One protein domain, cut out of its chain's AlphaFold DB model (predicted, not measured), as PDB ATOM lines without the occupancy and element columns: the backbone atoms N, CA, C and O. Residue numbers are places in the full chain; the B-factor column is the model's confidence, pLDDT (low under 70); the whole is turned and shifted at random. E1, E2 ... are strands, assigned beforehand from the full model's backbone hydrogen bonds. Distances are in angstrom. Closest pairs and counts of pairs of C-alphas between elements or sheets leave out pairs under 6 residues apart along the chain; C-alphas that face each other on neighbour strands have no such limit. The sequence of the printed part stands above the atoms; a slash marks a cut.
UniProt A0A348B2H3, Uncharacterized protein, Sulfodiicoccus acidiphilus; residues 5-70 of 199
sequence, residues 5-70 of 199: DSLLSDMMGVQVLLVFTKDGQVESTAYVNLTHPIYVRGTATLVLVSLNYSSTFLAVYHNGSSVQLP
ATOM      1  N   ASP A   5     262.810 269.263 264.972       47.66
ATOM      2  CA  ASP A   5     262.511 270.347 264.051       47.66
ATOM      3  C   ASP A   5     261.931 271.489 264.886       47.66
ATOM      4  O   ASP A   5     260.784 271.436 265.337       47.66
ATOM      5  N   SER A   6     262.735 272.517 265.152       49.62
ATOM      6  CA  SER A   6     262.212 273.772 265.686       49.62
ATOM      7  C   SER A   6     261.704 274.591 264.509       49.62
ATOM      8  O   SER A   6     262.474 275.214 263.770       49.62
ATOM      9  N   LEU A   7     260.394 274.534 264.293       48.75
ATOM     10  CA  LEU A   7     259.737 275.344 263.286       48.75
ATOM     11  C   LEU A   7     259.626 276.791 263.801       48.75
ATOM     12  O   LEU A   7     259.025 277.035 264.845       48.75
ATOM     13  N   LEU A   8     260.084 277.729 262.965       52.38
ATOM     14  CA  LEU A   8     259.547 279.085 262.833       52.38
ATOM     15  C   LEU A   8     259.920 280.103 263.928       52.38
ATOM     16  O   LEU A   8     259.106 280.504 264.757       52.38
ATOM     17  N   SER A   9     261.132 280.656 263.816       53.12
ATOM     18  CA  SER A   9     261.324 282.046 264.238       53.12
ATOM     19  C   SER A   9     260.871 282.952 263.097       53.12
ATOM     20  O   SER A   9     261.429 282.890 261.999       53.12
ATOM     21  N   ASP A  10     259.873 283.797 263.352       58.97
ATOM     22  CA  ASP A  10     259.532 284.902 262.457       58.97
ATOM     23  C   ASP A  10     260.686 285.914 262.481       58.97
ATOM     24  O   ASP A  10     260.878 286.654 263.448       58.97
ATOM     25  N   MET A  11     261.528 285.888 261.447       63.28
ATOM     26  CA  MET A  11     262.575 286.882 261.251       63.28
ATOM     27  C   MET A  11     262.084 287.904 260.230       63.28
ATOM     28  O   MET A  11     262.253 287.722 259.028       63.28
ATOM     29  N   MET A  12     261.511 289.008 260.721       62.75
ATOM     30  CA  MET A  12     261.039 290.129 259.892       62.75
ATOM     31  C   MET A  12     259.983 289.730 258.839       62.75
ATOM     32  O   MET A  12     260.012 290.224 257.713       62.75
ATOM     33  N   GLY A  13     259.065 288.825 259.173       66.31
ATOM     34  CA  GLY A  13     258.025 288.325 258.273       66.31
ATOM     35  C   GLY A  13     258.456 287.140 257.404       66.31
ATOM     36  O   GLY A  13     257.667 286.687 256.574       66.31
ATOM     37  N   VAL A  14     259.687 286.633 257.559       74.12
ATOM     38  CA  VAL A  14     260.199 285.472 256.815       74.12
ATOM     39  C   VAL A  14     260.391 284.287 257.750       74.12
ATOM     40  O   VAL A  14     261.033 284.387 258.797       74.12
ATOM     41  N   GLN A  15     259.853 283.140 257.338       75.19
ATOM     42  CA  GLN A  15     259.986 281.894 258.079       75.19
ATOM     43  C   GLN A  15     261.376 281.301 257.865       75.19
ATOM     44  O   GLN A  15     261.754 280.970 256.740       75.19
ATOM     45  N   VAL A  16     262.123 281.138 258.953       78.12
ATOM     46  CA  VAL A  16     263.396 280.416 258.943       78.12
ATOM     47  C   VAL A  16     263.201 279.053 259.596       78.12
ATOM     48  O   VAL A  16     262.657 278.955 260.699       78.12
ATOM     49  N   LEU A  17     263.658 278.004 258.911       81.81
ATOM     50  CA  LEU A  17     263.718 276.658 259.463       81.81
ATOM     51  C   LEU A  17     265.072 276.465 260.148       81.81
ATOM     52  O   LEU A  17     266.110 276.799 259.570       81.81
ATOM     53  N   LEU A  18     265.047 275.930 261.367       83.12
ATOM     54  CA  LEU A  18     266.228 275.491 262.103       83.12
ATOM     55  C   LEU A  18     266.057 274.017 262.458       83.12
ATOM     56  O   LEU A  18     265.064 273.636 263.079       83.12
ATOM     57  N   VAL A  19     267.033 273.203 262.071       81.62
ATOM     58  CA  VAL A  19     267.073 271.771 262.366       81.62
ATOM     59  C   VAL A  19     268.298 271.490 263.218       81.62
ATOM     60  O   VAL A  19     269.420 271.822 262.843       81.62
ATOM     61  N   PHE A  20     268.083 270.867 264.375       80.00
ATOM     62  CA  PHE A  20     269.159 270.472 265.275       80.00
ATOM     63  C   PHE A  20     269.532 269.018 265.010       80.00
ATOM     64  O   PHE A  20     268.730 268.094 265.190       80.00
ATOM     65  N   THR A  21     270.768 268.820 264.572       76.31
ATOM     66  CA  THR A  21     271.344 267.493 264.358       76.31
ATOM     67  C   THR A  21     271.685 266.835 265.695       76.31
ATOM     68  O   THR A  21     271.803 267.484 266.737       76.31
ATOM     69  N   LYS A  22     271.881 265.514 265.674       70.94
ATOM     70  CA  LYS A  22     272.239 264.734 266.872       70.94
ATOM     71  C   LYS A  22     273.594 265.124 267.463       70.94
ATOM     72  O   LYS A  22     273.797 264.948 268.658       70.94
ATOM     73  N   ASP A  23     274.473 265.674 266.632       72.12
ATOM     74  CA  ASP A  23     275.824 266.082 267.015       72.12
ATOM     75  C   ASP A  23     275.858 267.526 267.551       72.12
ATOM     76  O   ASP A  23     276.927 268.090 267.769       72.12
ATOM     77  N   GLY A  24     274.687 268.146 267.753       68.06
ATOM     78  CA  GLY A  24     274.557 269.514 268.256       68.06
ATOM     79  C   GLY A  24     274.779 270.598 267.199       68.06
ATOM     80  O   GLY A  24     274.781 271.779 267.539       68.06
ATOM     81  N   GLN A  25     274.945 270.229 265.924       78.19
ATOM     82  CA  GLN A  25     275.003 271.198 264.827       78.19
ATOM     83  C   GLN A  25     273.610 271.696 264.453       78.19
ATOM     84  O   GLN A  25     272.621 270.974 264.613       78.19
ATOM     85  N   VAL A  26     273.557 272.908 263.906       84.06
ATOM     86  CA  VAL A  26     272.323 273.558 263.462       84.06
ATOM     87  C   VAL A  26     272.359 273.721 261.950       84.06
ATOM     88  O   VAL A  26     273.238 274.396 261.419       84.06
ATOM     89  N   GLU A  27     271.385 273.130 261.274       84.81
ATOM     90  CA  GLU A  27     271.116 273.342 259.855       84.81
ATOM     91  C   GLU A  27     269.991 274.365 259.694       84.81
ATOM     92  O   GLU A  27     269.085 274.454 260.529       84.81
ATOM     93  N   SER A  28     270.041 275.171 258.633       86.19
ATOM     94  CA  SER A  28     269.046 276.219 258.422       86.19
ATOM     95  C   SER A  28     268.836 276.570 256.957       86.19
ATOM     96  O   SER A  28     269.734 276.429 256.131       86.19
ATOM     97  N   THR A  29     267.647 277.099 256.656       87.12
ATOM     98  CA  THR A  29     267.363 277.807 255.398       87.12
ATOM     99  C   THR A  29     267.956 279.220 255.354       87.12
ATOM    100  O   THR A  29     267.945 279.851 254.298       87.12
ATOM    101  N   ALA A  30     268.478 279.724 256.476       86.44
ATOM    102  CA  ALA A  30     269.202 280.985 256.589       86.44
ATOM    103  C   ALA A  30     270.682 280.742 256.945       86.44
ATOM    104  O   ALA A  30     271.102 279.619 257.215       86.44
ATOM    105  N   TYR A  31     271.499 281.798 256.951       88.62
ATOM    106  CA  TYR A  31     272.919 281.657 257.264       88.62
ATOM    107  C   TYR A  31     273.140 281.598 258.780       88.62
ATOM    108  O   TYR A  31     272.849 282.556 259.499       88.62
ATOM    109  N   VAL A  32     273.680 280.485 259.275       88.44
ATOM    110  CA  VAL A  32     274.028 280.316 260.691       88.44
ATOM    111  C   VAL A  32     275.460 280.795 260.915       88.44
ATOM    112  O   VAL A  32     276.413 280.172 260.457       88.44
ATOM    113  N   ASN A  33     275.628 281.906 261.633       87.50
ATOM    114  CA  ASN A  33     276.950 282.486 261.909       87.50
ATOM    115  C   ASN A  33     277.595 281.917 263.173       87.50
ATOM    116  O   ASN A  33     278.812 281.988 263.333       87.50
ATOM    117  N   LEU A  34     276.774 281.465 264.121       88.38
ATOM    118  CA  LEU A  34     277.223 281.041 265.438       88.38
ATOM    119  C   LEU A  34     276.221 280.072 266.052       88.38
ATOM    120  O   LEU A  34     275.014 280.307 265.967       88.38
ATOM    121  N   THR A  35     276.738 279.041 266.711       90.38
ATOM    122  CA  THR A  35     275.990 278.133 267.579       90.38
ATOM    123  C   THR A  35     276.759 277.972 268.886       90.38
ATOM    124  O   THR A  35     277.980 277.829 268.864       90.38
ATOM    125  N   HIS A  36     276.073 278.058 270.026       90.00
ATOM    126  CA  HIS A  36     276.703 277.877 271.336       90.00
ATOM    127  C   HIS A  36     275.696 277.351 272.367       90.00
ATOM    128  O   HIS A  36     274.584 277.879 272.431       90.00
ATOM    129  N   PRO A  37     276.019 276.329 273.177       89.75
ATOM    130  CA  PRO A  37     275.133 275.874 274.245       89.75
ATOM    131  C   PRO A  37     275.024 276.932 275.350       89.75
ATOM    132  O   PRO A  37     276.027 277.467 275.813       89.75
ATOM    133  N   ILE A  38     273.803 277.231 275.791       89.81
ATOM    134  CA  ILE A  38     273.528 278.260 276.799       89.81
ATOM    135  C   ILE A  38     272.513 277.781 277.834       89.81
ATOM    136  O   ILE A  38     271.780 276.811 277.627       89.81
ATOM    137  N   TYR A  39     272.438 278.510 278.943       85.81
ATOM    138  CA  TYR A  39     271.404 278.316 279.950       85.81
ATOM    139  C   TYR A  39     270.643 279.621 280.194       85.81
ATOM    140  O   TYR A  39     271.124 280.520 280.882       85.81
ATOM    141  N   VAL A  40     269.437 279.726 279.632       82.75
ATOM    142  CA  VAL A  40     268.535 280.874 279.806       82.75
ATOM    143  C   VAL A  40     267.147 280.316 280.040       82.75
ATOM    144  O   VAL A  40     266.533 279.808 279.116       82.75
ATOM    145  N   ARG A  41     266.653 280.372 281.283       81.25
ATOM    146  CA  ARG A  41     265.354 279.774 281.662       81.25
ATOM    147  C   ARG A  41     265.230 278.284 281.278       81.25
ATOM    148  O   ARG A  41     264.134 277.797 281.016       81.25
ATOM    149  N   GLY A  42     266.358 277.569 281.263       83.31
ATOM    150  CA  GLY A  42     266.486 276.178 280.825       83.31
ATOM    151  C   GLY A  42     267.650 275.989 279.848       83.31
ATOM    152  O   GLY A  42     268.241 276.960 279.373       83.31
ATOM    153  N   THR A  43     267.986 274.731 279.556       87.19
ATOM    154  CA  THR A  43     269.015 274.386 278.564       87.19
ATOM    155  C   THR A  43     268.531 274.741 277.162       87.19
ATOM    156  O   THR A  43     267.477 274.269 276.726       87.19
ATOM    157  N   ALA A  44     269.314 275.555 276.461       88.88
ATOM    158  CA  ALA A  44     269.030 275.995 275.106       88.88
ATOM    159  C   ALA A  44     270.316 276.069 274.273       88.88
ATOM    160  O   ALA A  44     271.431 276.006 274.792       88.88
ATOM    161  N   THR A  45     270.165 276.250 272.969       90.00
ATOM    162  CA  THR A  45     271.264 276.591 272.067       90.00
ATOM    163  C   THR A  45     271.067 278.008 271.559       90.00
ATOM    164  O   THR A  45     270.020 278.343 271.004       90.00
ATOM    165  N   LEU A  46     272.080 278.847 271.754       91.25
ATOM    166  CA  LEU A  46     272.160 280.160 271.146       91.25
ATOM    167  C   LEU A  46     272.524 279.994 269.679       91.25
ATOM    168  O   LEU A  46     273.542 279.381 269.363       91.25
ATOM    169  N   VAL A  47     271.737 280.596 268.799       91.25
ATOM    170  CA  VAL A  47     271.997 280.626 267.362       91.25
ATOM    171  C   VAL A  47     271.999 282.076 266.891       91.25
ATOM    172  O   VAL A  47     271.051 282.814 267.152       91.25
ATOM    173  N   LEU A  48     273.058 282.496 266.195       90.69
ATOM    174  CA  LEU A  48     273.070 283.760 265.456       90.69
ATOM    175  C   LEU A  48     272.719 283.482 264.001       90.69
ATOM    176  O   LEU A  48     273.568 283.041 263.222       90.69
ATOM    177  N   VAL A  49     271.486 283.786 263.630       89.75
ATOM    178  CA  VAL A  49     270.999 283.604 262.264       89.75
ATOM    179  C   VAL A  49     271.067 284.934 261.527       89.75
ATOM    180  O   VAL A  49     270.638 285.957 262.061       89.75
ATOM    181  N   SER A  50     271.592 284.917 260.304       89.38
ATOM    182  CA  SER A  50     271.553 286.039 259.369       89.38
ATOM    183  C   SER A  50     270.677 285.704 258.172       89.38
ATOM    184  O   SER A  50     270.825 284.655 257.546       89.38
ATOM    185  N   LEU A  51     269.805 286.643 257.821       85.00
ATOM    186  CA  LEU A  51     269.014 286.606 256.600       85.00
ATOM    187  C   LEU A  51     269.104 287.979 255.931       85.00
ATOM    188  O   LEU A  51     268.726 288.997 256.518       85.00
ATOM    189  N   ASN A  52     269.613 288.007 254.700       82.69
ATOM    190  CA  ASN A  52     269.917 289.237 253.966       82.69
ATOM    191  C   ASN A  52     270.841 290.169 254.782       82.69
ATOM    192  O   ASN A  52     271.965 289.797 255.107       82.69
ATOM    193  N   TYR A  53     270.362 291.368 255.128       81.19
ATOM    194  CA  TYR A  53     271.113 292.410 255.839       81.19
ATOM    195  C   TYR A  53     270.818 292.464 257.346       81.19
ATOM    196  O   TYR A  53     271.207 293.421 258.012       81.19
ATOM    197  N   SER A  54     270.107 291.471 257.890       83.88
ATOM    198  CA  SER A  54     269.722 291.427 259.303       83.88
ATOM    199  C   SER A  54     270.231 290.161 259.978       83.88
ATOM    200  O   SER A  54     270.294 289.097 259.363       83.88
ATOM    201  N   SER A  55     270.572 290.280 261.260       87.75
ATOM    202  CA  SER A  55     271.004 289.164 262.098       87.75
ATOM    203  C   SER A  55     270.269 289.189 263.429       87.75
ATOM    204  O   SER A  55     270.159 290.257 264.034       87.75
ATOM    205  N   THR A  56     269.842 288.030 263.919       88.25
ATOM    206  CA  THR A  56     269.177 287.911 265.218       88.25
ATOM    207  C   THR A  56     269.756 286.771 266.041       88.25
ATOM    208  O   THR A  56     270.201 285.760 265.495       88.25
ATOM    209  N   PHE A  57     269.750 286.942 267.361       90.56
ATOM    210  CA  PHE A  57     270.074 285.870 268.292       90.56
ATOM    211  C   PHE A  57     268.795 285.153 268.708       90.56
ATOM    212  O   PHE A  57     267.829 285.790 269.125       90.56
ATOM    213  N   LEU A  58     268.812 283.829 268.629       89.69
ATOM    214  CA  LEU A  58     267.726 282.962 269.066       89.69
ATOM    215  C   LEU A  58     268.249 282.019 270.142       89.69
ATOM    216  O   LEU A  58     269.295 281.403 269.959       89.69
ATOM    217  N   ALA A  59     267.518 281.890 271.242       89.50
ATOM    218  CA  ALA A  59     267.650 280.759 272.147       89.50
ATOM    219  C   ALA A  59     266.651 279.692 271.704       89.50
ATOM    220  O   ALA A  59     265.445 279.933 271.762       89.50
ATOM    221  N   VAL A  60     267.142 278.542 271.249       88.00
ATOM    222  CA  VAL A  60     266.302 277.418 270.826       88.00
ATOM    223  C   VAL A  60     266.366 276.308 271.862       88.00
ATOM    224  O   VAL A  60     267.448 275.859 272.238       88.00
ATOM    225  N   TYR A  61     265.207 275.879 272.341       86.81
ATOM    226  CA  TYR A  61     265.075 274.864 273.378       86.81
ATOM    227  C   TYR A  61     264.822 273.488 272.759       86.81
ATOM    228  O   TYR A  61     264.239 273.359 271.684       86.81
ATOM    229  N   HIS A  62     265.181 272.430 273.487       80.69
ATOM    230  CA  HIS A  62     265.008 271.041 273.038       80.69
ATOM    231  C   HIS A  62     263.551 270.639 272.743       80.69
ATOM    232  O   HIS A  62     263.313 269.648 272.062       80.69
ATOM    233  N   ASN A  63     262.568 271.391 273.242       81.25
ATOM    234  CA  ASN A  63     261.149 271.183 272.944       81.25
ATOM    235  C   ASN A  63     260.705 271.817 271.608       81.25
ATOM    236  O   ASN A  63     259.510 271.842 271.326       81.25
ATOM    237  N   GLY A  64     261.635 272.368 270.823       75.81
ATOM    238  CA  GLY A  64     261.368 273.027 269.544       75.81
ATOM    239  C   GLY A  64     260.929 274.489 269.659       75.81
ATOM    240  O   GLY A  64     260.821 275.163 268.638       75.81
ATOM    241  N   SER A  65     260.696 275.003 270.872       83.88
ATOM    242  CA  SER A  65     260.387 276.421 271.073       83.88
ATOM    243  C   SER A  65     261.637 277.288 270.932       83.88
ATOM    244  O   SER A  65     262.756 276.846 271.203       83.88
ATOM    245  N   SER A  66     261.447 278.546 270.541       84.50
ATOM    246  CA  SER A  66     262.533 279.517 270.441       84.50
ATOM    247  C   SER A  66     262.125 280.880 270.977       84.50
ATOM    248  O   SER A  66     260.971 281.285 270.845       84.50
ATOM    249  N   VAL A  67     263.087 281.606 271.537       86.75
ATOM    250  CA  VAL A  67     262.914 282.990 271.985       86.75
ATOM    251  C   VAL A  67     263.989 283.857 271.349       86.75
ATOM    252  O   VAL A  67     265.172 283.517 271.381       86.75
ATOM    253  N   GLN A  68     263.582 284.996 270.794       88.19
ATOM    254  CA  GLN A  68     264.523 286.002 270.326       88.19
ATOM    255  C   GLN A  68     265.192 286.690 271.514       88.19
ATOM    256  O   GLN A  68     264.519 287.211 272.403       88.19
ATOM    257  N   LEU A  69     266.523 286.719 271.506       89.19
ATOM    258  CA  LEU A  69     267.305 287.457 272.484       89.19
ATOM    259  C   LEU A  69     267.732 288.800 271.880       89.19
ATOM    260  O   LEU A  69     268.444 288.817 270.869       89.19
ATOM    261  N   PRO A  70     267.321 289.939 272.462       89.69
ATOM    262  CA  PRO A  70     267.759 291.237 271.984       89.69
ATOM    263  C   PRO A  70     269.275 291.367 272.125       89.69
ATOM    264  O   PRO A  70     269.868 291.014 273.151       89.69
TER     265      PRO A  70
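This is residues 5 to 70 of the 199 residues of an uncharacterized protein of Sulfodiicoccus acidiphilus (UniProt A0A348B2H3). Two twisted sheets sit face to face as a small sandwich: E4, E5, E6 and E7 make the larger sheet, and E1, E2 and E3 cover one face of it, their strands crossed at 42 degrees to those of the larger sheet. Edge strands come near each other on both sides, E7 by E1 and E3 by E4. The printed part has 66 residues with no named helix and seven named strands, E1 to E7 in order along the chain; it is all strand. Both sheets are antiparallel, in the orders E4 - E5 - E6 - E7 and E1 - E2 - E3. The whole is compact and rounded, with a radius of gyration of the C-alphas of 10.7 A and spans of 29 by 24 by 18 A.

Start in the larger sheet at C-alpha 31, (272.919, 281.657, 257.264), where E4, residues 31 to 39, begins; it runs 23.0 A and bends by 52 degrees at residue 34. E5, residues 43 to 51, runs 25.1 A, and E6, residues 54 to 61, runs 22.2 A. E7, residues 66 to 69, ends at C-alpha 69, (267.305, 287.457, 272.484). For the smaller sheet, find C-alpha 5 at (262.511, 270.347, 264.051), where E1, residues 5 to 11, begins; then come E2, residues 14 to 20, 19.4 A long, and E3, residues 26 to 28.

The larger sheet is strongly twisted and is a meander, each strand the antiparallel neighbour of the one before. Look between E4 and E5, a hairpin at 161 degrees, for N 36 and O 46, 2.9 A apart. E5 and E6, a hairpin at 158 degrees, have N 47 and O 58 at 2.8 A; E6 and E7, a hairpin at 132 degrees, have N 59 and O 67 at 2.9 A. The smaller sheet is a second meander: in the hairpin E1 and E2, N 11 and O 14 are 3.1 A apart, and in the hairpin E2 and E3, N 27 and O 19 are 2.8 A apart. These N and O pairs are within hydrogen-bond range. Between the sheets, the closest C-alphas of E1 and E7 are those of Ser 9 and Ser 66, 6.8 A, and those of E3 and E4 are Val 26 and Thr 35, 7.2 A. E2 and E5 are near each other, while E2 and E7 are apart.

The two C-alphas farthest apart are those of Gly 42 and Tyr 53, 30.2 A. The printed part has no cut, and the six links between strands are tight; at the link E3 to E4 the chain changes from one sheet to the other. The mean pLDDT of the printed part is 80.7, and it is under 70 at residues 5 to 13 and residue 24.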